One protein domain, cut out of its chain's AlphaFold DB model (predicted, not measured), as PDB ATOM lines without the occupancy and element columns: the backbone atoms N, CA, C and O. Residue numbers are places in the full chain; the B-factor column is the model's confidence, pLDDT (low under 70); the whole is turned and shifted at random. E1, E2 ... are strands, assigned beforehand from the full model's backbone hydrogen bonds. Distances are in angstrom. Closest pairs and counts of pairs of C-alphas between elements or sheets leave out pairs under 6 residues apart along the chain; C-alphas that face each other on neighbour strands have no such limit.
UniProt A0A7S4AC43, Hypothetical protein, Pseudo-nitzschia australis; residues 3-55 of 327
ATOM      1  N   LYS A   3     -40.484  76.399 140.371       84.94
ATOM      2  CA  LYS A   3     -41.816  76.663 139.814       84.94
ATOM      3  C   LYS A   3     -41.785  78.002 139.098       84.94
ATOM      4  O   LYS A   3     -41.600  79.028 139.741       84.94
ATOM      5  N   VAL A   4     -42.015  77.988 137.791       87.56
ATOM      6  CA  VAL A   4     -42.218  79.206 137.000       87.56
ATOM      7  C   VAL A   4     -43.712  79.363 136.743       87.56
ATOM      8  O   VAL A   4     -44.356  78.431 136.263       87.56
ATOM      9  N   LYS A   5     -44.284  80.515 137.100       88.75
ATOM     10  CA  LYS A   5     -45.681  80.861 136.802       88.75
ATOM     11  C   LYS A   5     -45.713  82.133 135.973       88.75
ATOM     12  O   LYS A   5     -45.162  83.145 136.400       88.75
ATOM     13  N   ILE A   6     -46.403  82.077 134.839       87.94
ATOM     14  CA  ILE A   6     -46.653  83.223 133.966       87.94
ATOM     15  C   ILE A   6     -48.169  83.432 133.898       87.94
ATOM     16  O   ILE A   6     -48.882  82.565 133.395       87.94
ATOM     17  N   ASP A   7     -48.669  84.555 134.417       87.06
ATOM     18  CA  ASP A   7     -50.094  84.916 134.375       87.06
ATOM     19  C   ASP A   7     -50.263  86.373 133.930       87.06
ATOM     20  O   ASP A   7     -49.837  87.302 134.616       87.06
ATOM     21  N   LYS A   8     -50.882  86.575 132.758       83.62
ATOM     22  CA  LYS A   8     -51.255  87.896 132.209       83.62
ATOM     23  C   LYS A   8     -50.123  88.939 132.225       83.62
ATOM     24  O   LYS A   8     -50.360  90.109 132.508       83.62
ATOM     25  N   GLY A   9     -48.900  88.515 131.904       82.00
ATOM     26  CA  GLY A   9     -47.714  89.379 131.869       82.00
ATOM     27  C   GLY A   9     -46.925  89.440 133.179       82.00
ATOM     28  O   GLY A   9     -45.810  89.951 133.178       82.00
ATOM     29  N   ASN A  10     -47.439  88.862 134.266       87.56
ATOM     30  CA  ASN A  10     -46.671  88.670 135.491       87.56
ATOM     31  C   ASN A  10     -45.915  87.345 135.418       87.56
ATOM     32  O   ASN A  10     -46.526  86.302 135.186       87.56
ATOM     33  N   CYS A  11     -44.607  87.381 135.660       90.69
ATOM     34  CA  CYS A  11     -43.796  86.186 135.841       90.69
ATOM     35  C   CYS A  11     -43.346  86.067 137.300       90.69
ATOM     36  O   CYS A  11     -42.962  87.050 137.927       90.69
ATOM     37  N   THR A  12     -43.375  84.849 137.840       93.19
ATOM     38  CA  THR A  12     -42.784  84.521 139.144       93.19
ATOM     39  C   THR A  12     -41.988  83.227 139.036       93.19
ATOM     40  O   THR A  12     -42.462  82.258 138.440       93.19
ATOM     41  N   ILE A  13     -40.786  83.214 139.616       92.12
ATOM     42  CA  ILE A  13     -39.925  82.032 139.706       92.12
ATOM     43  C   ILE A  13     -39.689  81.736 141.190       92.12
ATOM     44  O   ILE A  13     -39.160  82.580 141.910       92.12
ATOM     45  N   ASP A  14     -40.106  80.551 141.634       90.88
ATOM     46  CA  ASP A  14     -40.010  80.077 143.019       90.88
ATOM     47  C   ASP A  14     -39.064  78.872 143.124       90.88
ATOM     48  O   ASP A  14     -39.189  77.896 142.378       90.88
ATOM     49  N   PHE A  15     -38.135  78.940 144.074       87.56
ATOM     50  CA  PHE A  15     -37.148  77.927 144.417       87.56
ATOM     51  C   PHE A  15     -37.399  77.426 145.836       87.56
ATOM     52  O   PHE A  15     -36.819  77.910 146.801       87.56
ATOM     53  N   GLY A  16     -38.266  76.422 145.977       85.31
ATOM     54  CA  GLY A  16     -38.493  75.795 147.284       85.31
ATOM     55  C   GLY A  16     -39.075  76.745 148.340       85.31
ATOM     56  O   GLY A  16     -38.809  76.544 149.521       85.31
ATOM     57  N   GLY A  17     -39.877  77.730 147.921       90.12
ATOM     58  CA  GLY A  17     -40.506  78.723 148.798       90.12
ATOM     59  C   GLY A  17     -39.832  80.096 148.805       90.12
ATOM     60  O   GLY A  17     -40.400  81.032 149.367       90.12
ATOM     61  N   GLU A  18     -38.665  80.244 148.176       92.94
ATOM     62  CA  GLU A  18     -38.017  81.542 147.963       92.94
ATOM     63  C   GLU A  18     -38.244  82.023 146.525       92.94
ATOM     64  O   GLU A  18     -38.246  81.220 145.595       92.94
ATOM     65  N   GLN A  19     -38.441  83.324 146.312       94.38
ATOM     66  CA  GLN A  19     -38.738  83.886 144.988       94.38
ATOM     67  C   GLN A  19     -37.563  84.692 144.442       94.38
ATOM     68  O   GLN A  19     -36.864  85.366 145.198       94.38
ATOM     69  N   CYS A  20     -37.368  84.653 143.124       93.94
ATOM     70  CA  CYS A  20     -36.408  85.530 142.453       93.94
ATOM     71  C   CYS A  20     -36.808  87.000 142.576       93.94
ATOM     72  O   CYS A  20     -37.996  87.328 142.608       93.94
ATOM     73  N   ALA A  21     -35.810  87.879 142.610       93.50
ATOM     74  CA  ALA A  21     -36.003  89.318 142.721       93.50
ATOM     75  C   ALA A  21     -36.748  89.899 141.515       93.50
ATOM     76  O   ALA A  21     -37.593  90.779 141.682       93.50
ATOM     77  N   VAL A  22     -36.446  89.408 140.309       93.94
ATOM     78  CA  VAL A  22     -37.067  89.884 139.069       93.94
ATOM     79  C   VAL A  22     -37.464  88.700 138.195       93.94
ATOM     80  O   VAL A  22     -36.682  87.771 137.995       93.94
ATOM     81  N   CYS A  23     -38.671  88.752 137.639       92.12
ATOM     82  CA  CYS A  23     -39.016  88.010 136.435       92.12
ATOM     83  C   CYS A  23     -39.965  88.839 135.563       92.12
ATOM     84  O   CYS A  23     -40.981  89.336 136.052       92.12
ATOM     85  N   SER A  24     -39.645  88.973 134.278       90.94
ATOM     86  CA  SER A  24     -40.391  89.787 133.317       90.94
ATOM     87  C   SER A  24     -40.586  89.041 132.000       90.94
ATOM     88  O   SER A  24     -39.684  88.365 131.510       90.94
ATOM     89  N   VAL A  25     -41.786  89.176 131.428       89.88
ATOM     90  CA  VAL A  25     -42.116  88.704 130.069       89.88
ATOM     91  C   VAL A  25     -42.211  89.882 129.096       89.88
ATOM     92  O   VAL A  25     -41.999  89.717 127.900       89.88
ATOM     93  N   SER A  26     -42.511  91.090 129.591       83.19
ATOM     94  CA  SER A  26     -42.761  92.268 128.749       83.19
ATOM     95  C   SER A  26     -41.518  92.765 128.025       83.19
ATOM     96  O   SER A  26     -41.627  93.317 126.932       83.19
ATOM     97  N   ASP A  27     -40.347  92.544 128.616       81.50
ATOM     98  CA  ASP A  27     -39.081  93.063 128.094       81.50
ATOM     99  C   ASP A  27     -38.490  92.159 126.998       81.50
ATOM    100  O   ASP A  27     -37.502  92.511 126.361       81.50
ATOM    101  N   CYS A  28     -39.140  91.020 126.732       84.06
ATOM    102  CA  CYS A  28     -38.669  89.983 125.818       84.06
ATOM    103  C   CYS A  28     -39.411  89.915 124.482       84.06
ATOM    104  O   CYS A  28     -39.266  88.953 123.733       84.06
ATOM    105  N   GLY A  29     -40.172  90.958 124.152       79.00
ATOM    106  CA  GLY A  29     -40.985  90.990 122.940       79.00
ATOM    107  C   GLY A  29     -42.278  90.183 123.075       79.00
ATOM    108  O   GLY A  29     -42.606  89.639 124.124       79.00
ATOM    109  N   SER A  30     -43.072  90.145 122.006       73.75
ATOM    110  CA  SER A  30     -44.413  89.537 121.993       73.75
ATOM    111  C   SER A  30     -44.427  88.002 122.031       73.75
ATOM    112  O   SER A  30     -45.503  87.399 122.021       73.75
ATOM    113  N   ASP A  31     -43.260  87.366 122.083       71.19
ATOM    114  CA  ASP A  31     -43.138  85.917 122.075       71.19
ATOM    115  C   ASP A  31     -43.280  85.370 123.500       71.19
ATOM    116  O   ASP A  31     -42.395  85.490 124.343       71.19
ATOM    117  N   LEU A  32     -44.403  84.695 123.766       67.75
ATOM    118  CA  LEU A  32     -44.763  84.101 125.070       67.75
ATOM    119  C   LEU A  32     -43.812  82.987 125.560       67.75
ATOM    120  O   LEU A  32     -44.118  82.300 126.534       67.75
ATOM    121  N   LYS A  33     -42.696  82.758 124.867       82.56
ATOM    122  CA  LYS A  33     -41.735  81.686 125.150       82.56
ATOM    123  C   LYS A  33     -40.425  82.189 125.741       82.56
ATOM    124  O   LYS A  33     -39.589  81.358 126.072       82.56
ATOM    125  N   THR A  34     -40.239  83.498 125.873       87.50
ATOM    126  CA  THR A  34     -39.010  84.092 126.406       87.50
ATOM    127  C   THR A  34     -39.272  84.882 127.675       87.50
ATOM    128  O   THR A  34     -40.274  85.592 127.760       87.50
ATOM    129  N   ILE A  35     -38.367  84.778 128.648       90.44
ATOM    130  CA  ILE A  35     -38.420  85.547 129.895       90.44
ATOM    131  C   ILE A  35     -37.049  86.142 130.224       90.44
ATOM    132  O   ILE A  35     -36.014  85.584 129.860       90.44
ATOM    133  N   SER A  36     -37.052  87.264 130.937       92.19
ATOM    134  CA  SER A  36     -35.881  87.815 131.619       92.19
ATOM    135  C   SER A  36     -36.052  87.590 133.118       92.19
ATOM    136  O   SER A  36     -37.163  87.728 133.644       92.19
ATOM    137  N   TYR A  37     -34.982  87.206 133.811       92.44
ATOM    138  CA  TYR A  37     -35.035  86.923 135.241       92.44
ATOM    139  C   TYR A  37     -33.765  87.349 135.979       92.44
ATOM    140  O   TYR A  37     -32.662  87.324 135.437       92.44
ATOM    141  N   ASP A  38     -33.921  87.676 137.260       94.00
ATOM    142  CA  ASP A  38     -32.825  87.891 138.200       94.00
ATOM    143  C   ASP A  38     -33.129  87.179 139.517       94.00
ATOM    144  O   ASP A  38     -33.987  87.596 140.296       94.00
ATOM    145  N   CYS A  39     -32.413  86.082 139.742       93.62
ATOM    146  CA  CYS A  39     -32.482  85.273 140.949       93.62
ATOM    147  C   CYS A  39     -31.239  85.438 141.831       93.62
ATOM    148  O   CYS A  39     -31.031  84.619 142.719       93.62
ATOM    149  N   THR A  40     -30.384  86.444 141.604       93.75
ATOM    150  CA  THR A  40     -29.136  86.638 142.378       93.75
ATOM    151  C   THR A  40     -29.369  86.911 143.868       93.75
ATOM    152  O   THR A  40     -28.437  86.831 144.666       93.75
ATOM    153  N   ASN A  41     -30.618  87.167 144.264       94.00
ATOM    154  CA  ASN A  41     -31.048  87.238 145.657       94.00
ATOM    155  C   ASN A  41     -31.117  85.870 146.363       94.00
ATOM    156  O   ASN A  41     -31.283  85.842 147.581       94.00
ATOM    157  N   LEU A  42     -31.023  84.765 145.622       90.25
ATOM    158  CA  LEU A  42     -31.044  83.398 146.141       90.25
ATOM    159  C   LEU A  42     -29.632  82.804 146.178       90.25
ATOM    160  O   LEU A  42     -28.762  83.169 145.383       90.25
ATOM    161  N   GLU A  43     -29.406  81.838 147.068       86.88
ATOM    162  CA  GLU A  43     -28.116  81.155 147.169       86.88
ATOM    163  C   GLU A  43     -27.792  80.412 145.858       86.88
ATOM    164  O   GLU A  43     -28.510  79.504 145.439       86.88
ATOM    165  N   ASN A  44     -26.690  80.799 145.207       83.50
ATOM    166  CA  ASN A  44     -26.268  80.339 143.873       83.50
ATOM    167  C   ASN A  44     -27.179  80.761 142.705       83.50
ATOM    168  O   ASN A  44     -27.052  80.211 141.610       83.50
ATOM    169  N   GLY A  45     -28.083  81.721 142.906       85.38
ATOM    170  CA  GLY A  45     -28.960  82.198 141.845       85.38
ATOM    171  C   GLY A  45     -28.224  82.943 140.724       85.38
ATOM    172  O   GLY A  45     -27.130  83.477 140.904       85.38
ATOM    173  N   LYS A  46     -28.835  82.962 139.536       86.56
ATOM    174  CA  LYS A  46     -28.320  83.631 138.330       86.56
ATOM    175  C   LYS A  46     -29.288  84.697 137.837       86.56
ATOM    176  O   LYS A  46     -30.471  84.672 138.170       86.56
ATOM    177  N   SER A  47     -28.775  85.578 136.990       92.06
ATOM    178  CA  SER A  47     -29.551  86.533 136.206       92.06
ATOM    179  C   SER A  47     -29.337  86.250 134.720       92.06
ATOM    180  O   SER A  47     -28.221  85.893 134.333       92.06
ATOM    181  N   SER A  48     -30.382  86.413 133.909       90.06
ATOM    182  CA  SER A  48     -30.274  86.411 132.443       90.06
ATOM    183  C   SER A  48     -29.676  87.726 131.905       90.06
ATOM    184  O   SER A  48     -29.436  87.875 130.706       90.06
ATOM    185  N   GLY A  49     -29.410  88.697 132.788       88.38
ATOM    186  CA  GLY A  49     -28.926  90.025 132.429       88.38
ATOM    187  C   GLY A  49     -29.941  90.772 131.566       88.38
ATOM    188  O   GLY A  49     -31.137  90.767 131.843       88.38
ATOM    189  N   GLU A  50     -29.459  91.404 130.498       86.88
ATOM    190  CA  GLU A  50     -30.296  92.098 129.506       86.88
ATOM    191  C   GLU A  50     -30.818  91.162 128.403       86.88
ATOM    192  O   GLU A  50     -31.489  91.608 127.474       86.88
ATOM    193  N   GLN A  51     -30.491  89.868 128.467       87.06
ATOM    194  CA  GLN A  51     -30.892  88.893 127.462       87.06
ATOM    195  C   GLN A  51     -32.139  88.131 127.911       87.06
ATOM    196  O   GLN A  51     -32.335  87.819 129.088       87.06
ATOM    197  N   CYS A  52     -32.994  87.845 126.936       88.69
ATOM    198  CA  CYS A  52     -34.198  87.055 127.113       88.69
ATOM    199  C   CYS A  52     -33.916  85.605 126.747       88.69
ATOM    200  O   CYS A  52     -33.440  85.324 125.646       88.69
ATOM    201  N   GLU A  53     -34.221  84.695 127.664       86.06
ATOM    202  CA  GLU A  53     -33.967  83.269 127.485       86.06
ATOM    203  C   GLU A  53     -35.262  82.522 127.185       86.06
ATOM    204  O   GLU A  53     -36.330  82.832 127.722       86.06
ATOM    205  N   VAL A  54     -35.170  81.540 126.290       82.75
ATOM    206  CA  VAL A  54     -36.305  80.723 125.862       82.75
ATOM    207  C   VAL A  54     -36.609  79.683 126.947       82.75
ATOM    208  O   VAL A  54     -35.772  78.848 127.262       82.75
ATOM    209  N   PHE A  55     -37.829  79.689 127.489       74.31
ATOM    210  CA  PHE A  55     -38.301  78.736 128.510       74.31
ATOM    211  C   PHE A  55     -38.687  77.357 127.923       74.31
ATOM    212  O   PHE A  55     -39.158  76.479 128.636       74.31
TER     213      PHE A  55
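This is residues 3 to 55 of the 327 residues of the protein "Hypothetical protein" of Pseudo-nitzschia australis (UniProt A0A7S4AC43). With little regular structure, two strand hairpins, E1-E2 and E3-E4, meet where E2 packs on E3, and a long tail, residues 39 to 55, loops out and folds back to E4. The 53 printed residues hold no named helix and strands E1, E2, E3, E4 in chain order, in two antiparallel sheets of two; the class is all strand, with 19 residues in named elements. It is compact, radius of gyration of the C-alphas 10.5 A, spanning 31 by 22 by 14 A.

E1, residues 3 to 7, begins at C-alpha 3 (-41.816, 76.663, 139.814). E2, residues 10 to 15, measures 16.9 A. E3 is residues 22 to 24. E4, residues 34 to 38, measures 13.8 A and ends at C-alpha 38 (-32.825, 87.891, 138.200).

In hairpin E1-E2, N 5 and O 12 are 2.9 A apart. The closest C-alphas of E2 and E3 are Cys 11 and Cys 23, 5.2 A. In hairpin E3-E4, N 24 and O 36 are 2.8 A apart. Residues 34 to 35 pair antiparallel with 53 to 54. E1 and E4 are apart.

The farthest C-alphas, Ser 30 and Glu 43, are 31.1 A apart. The printed part has no cut and no long link. Residue 32 is under pLDDT 70.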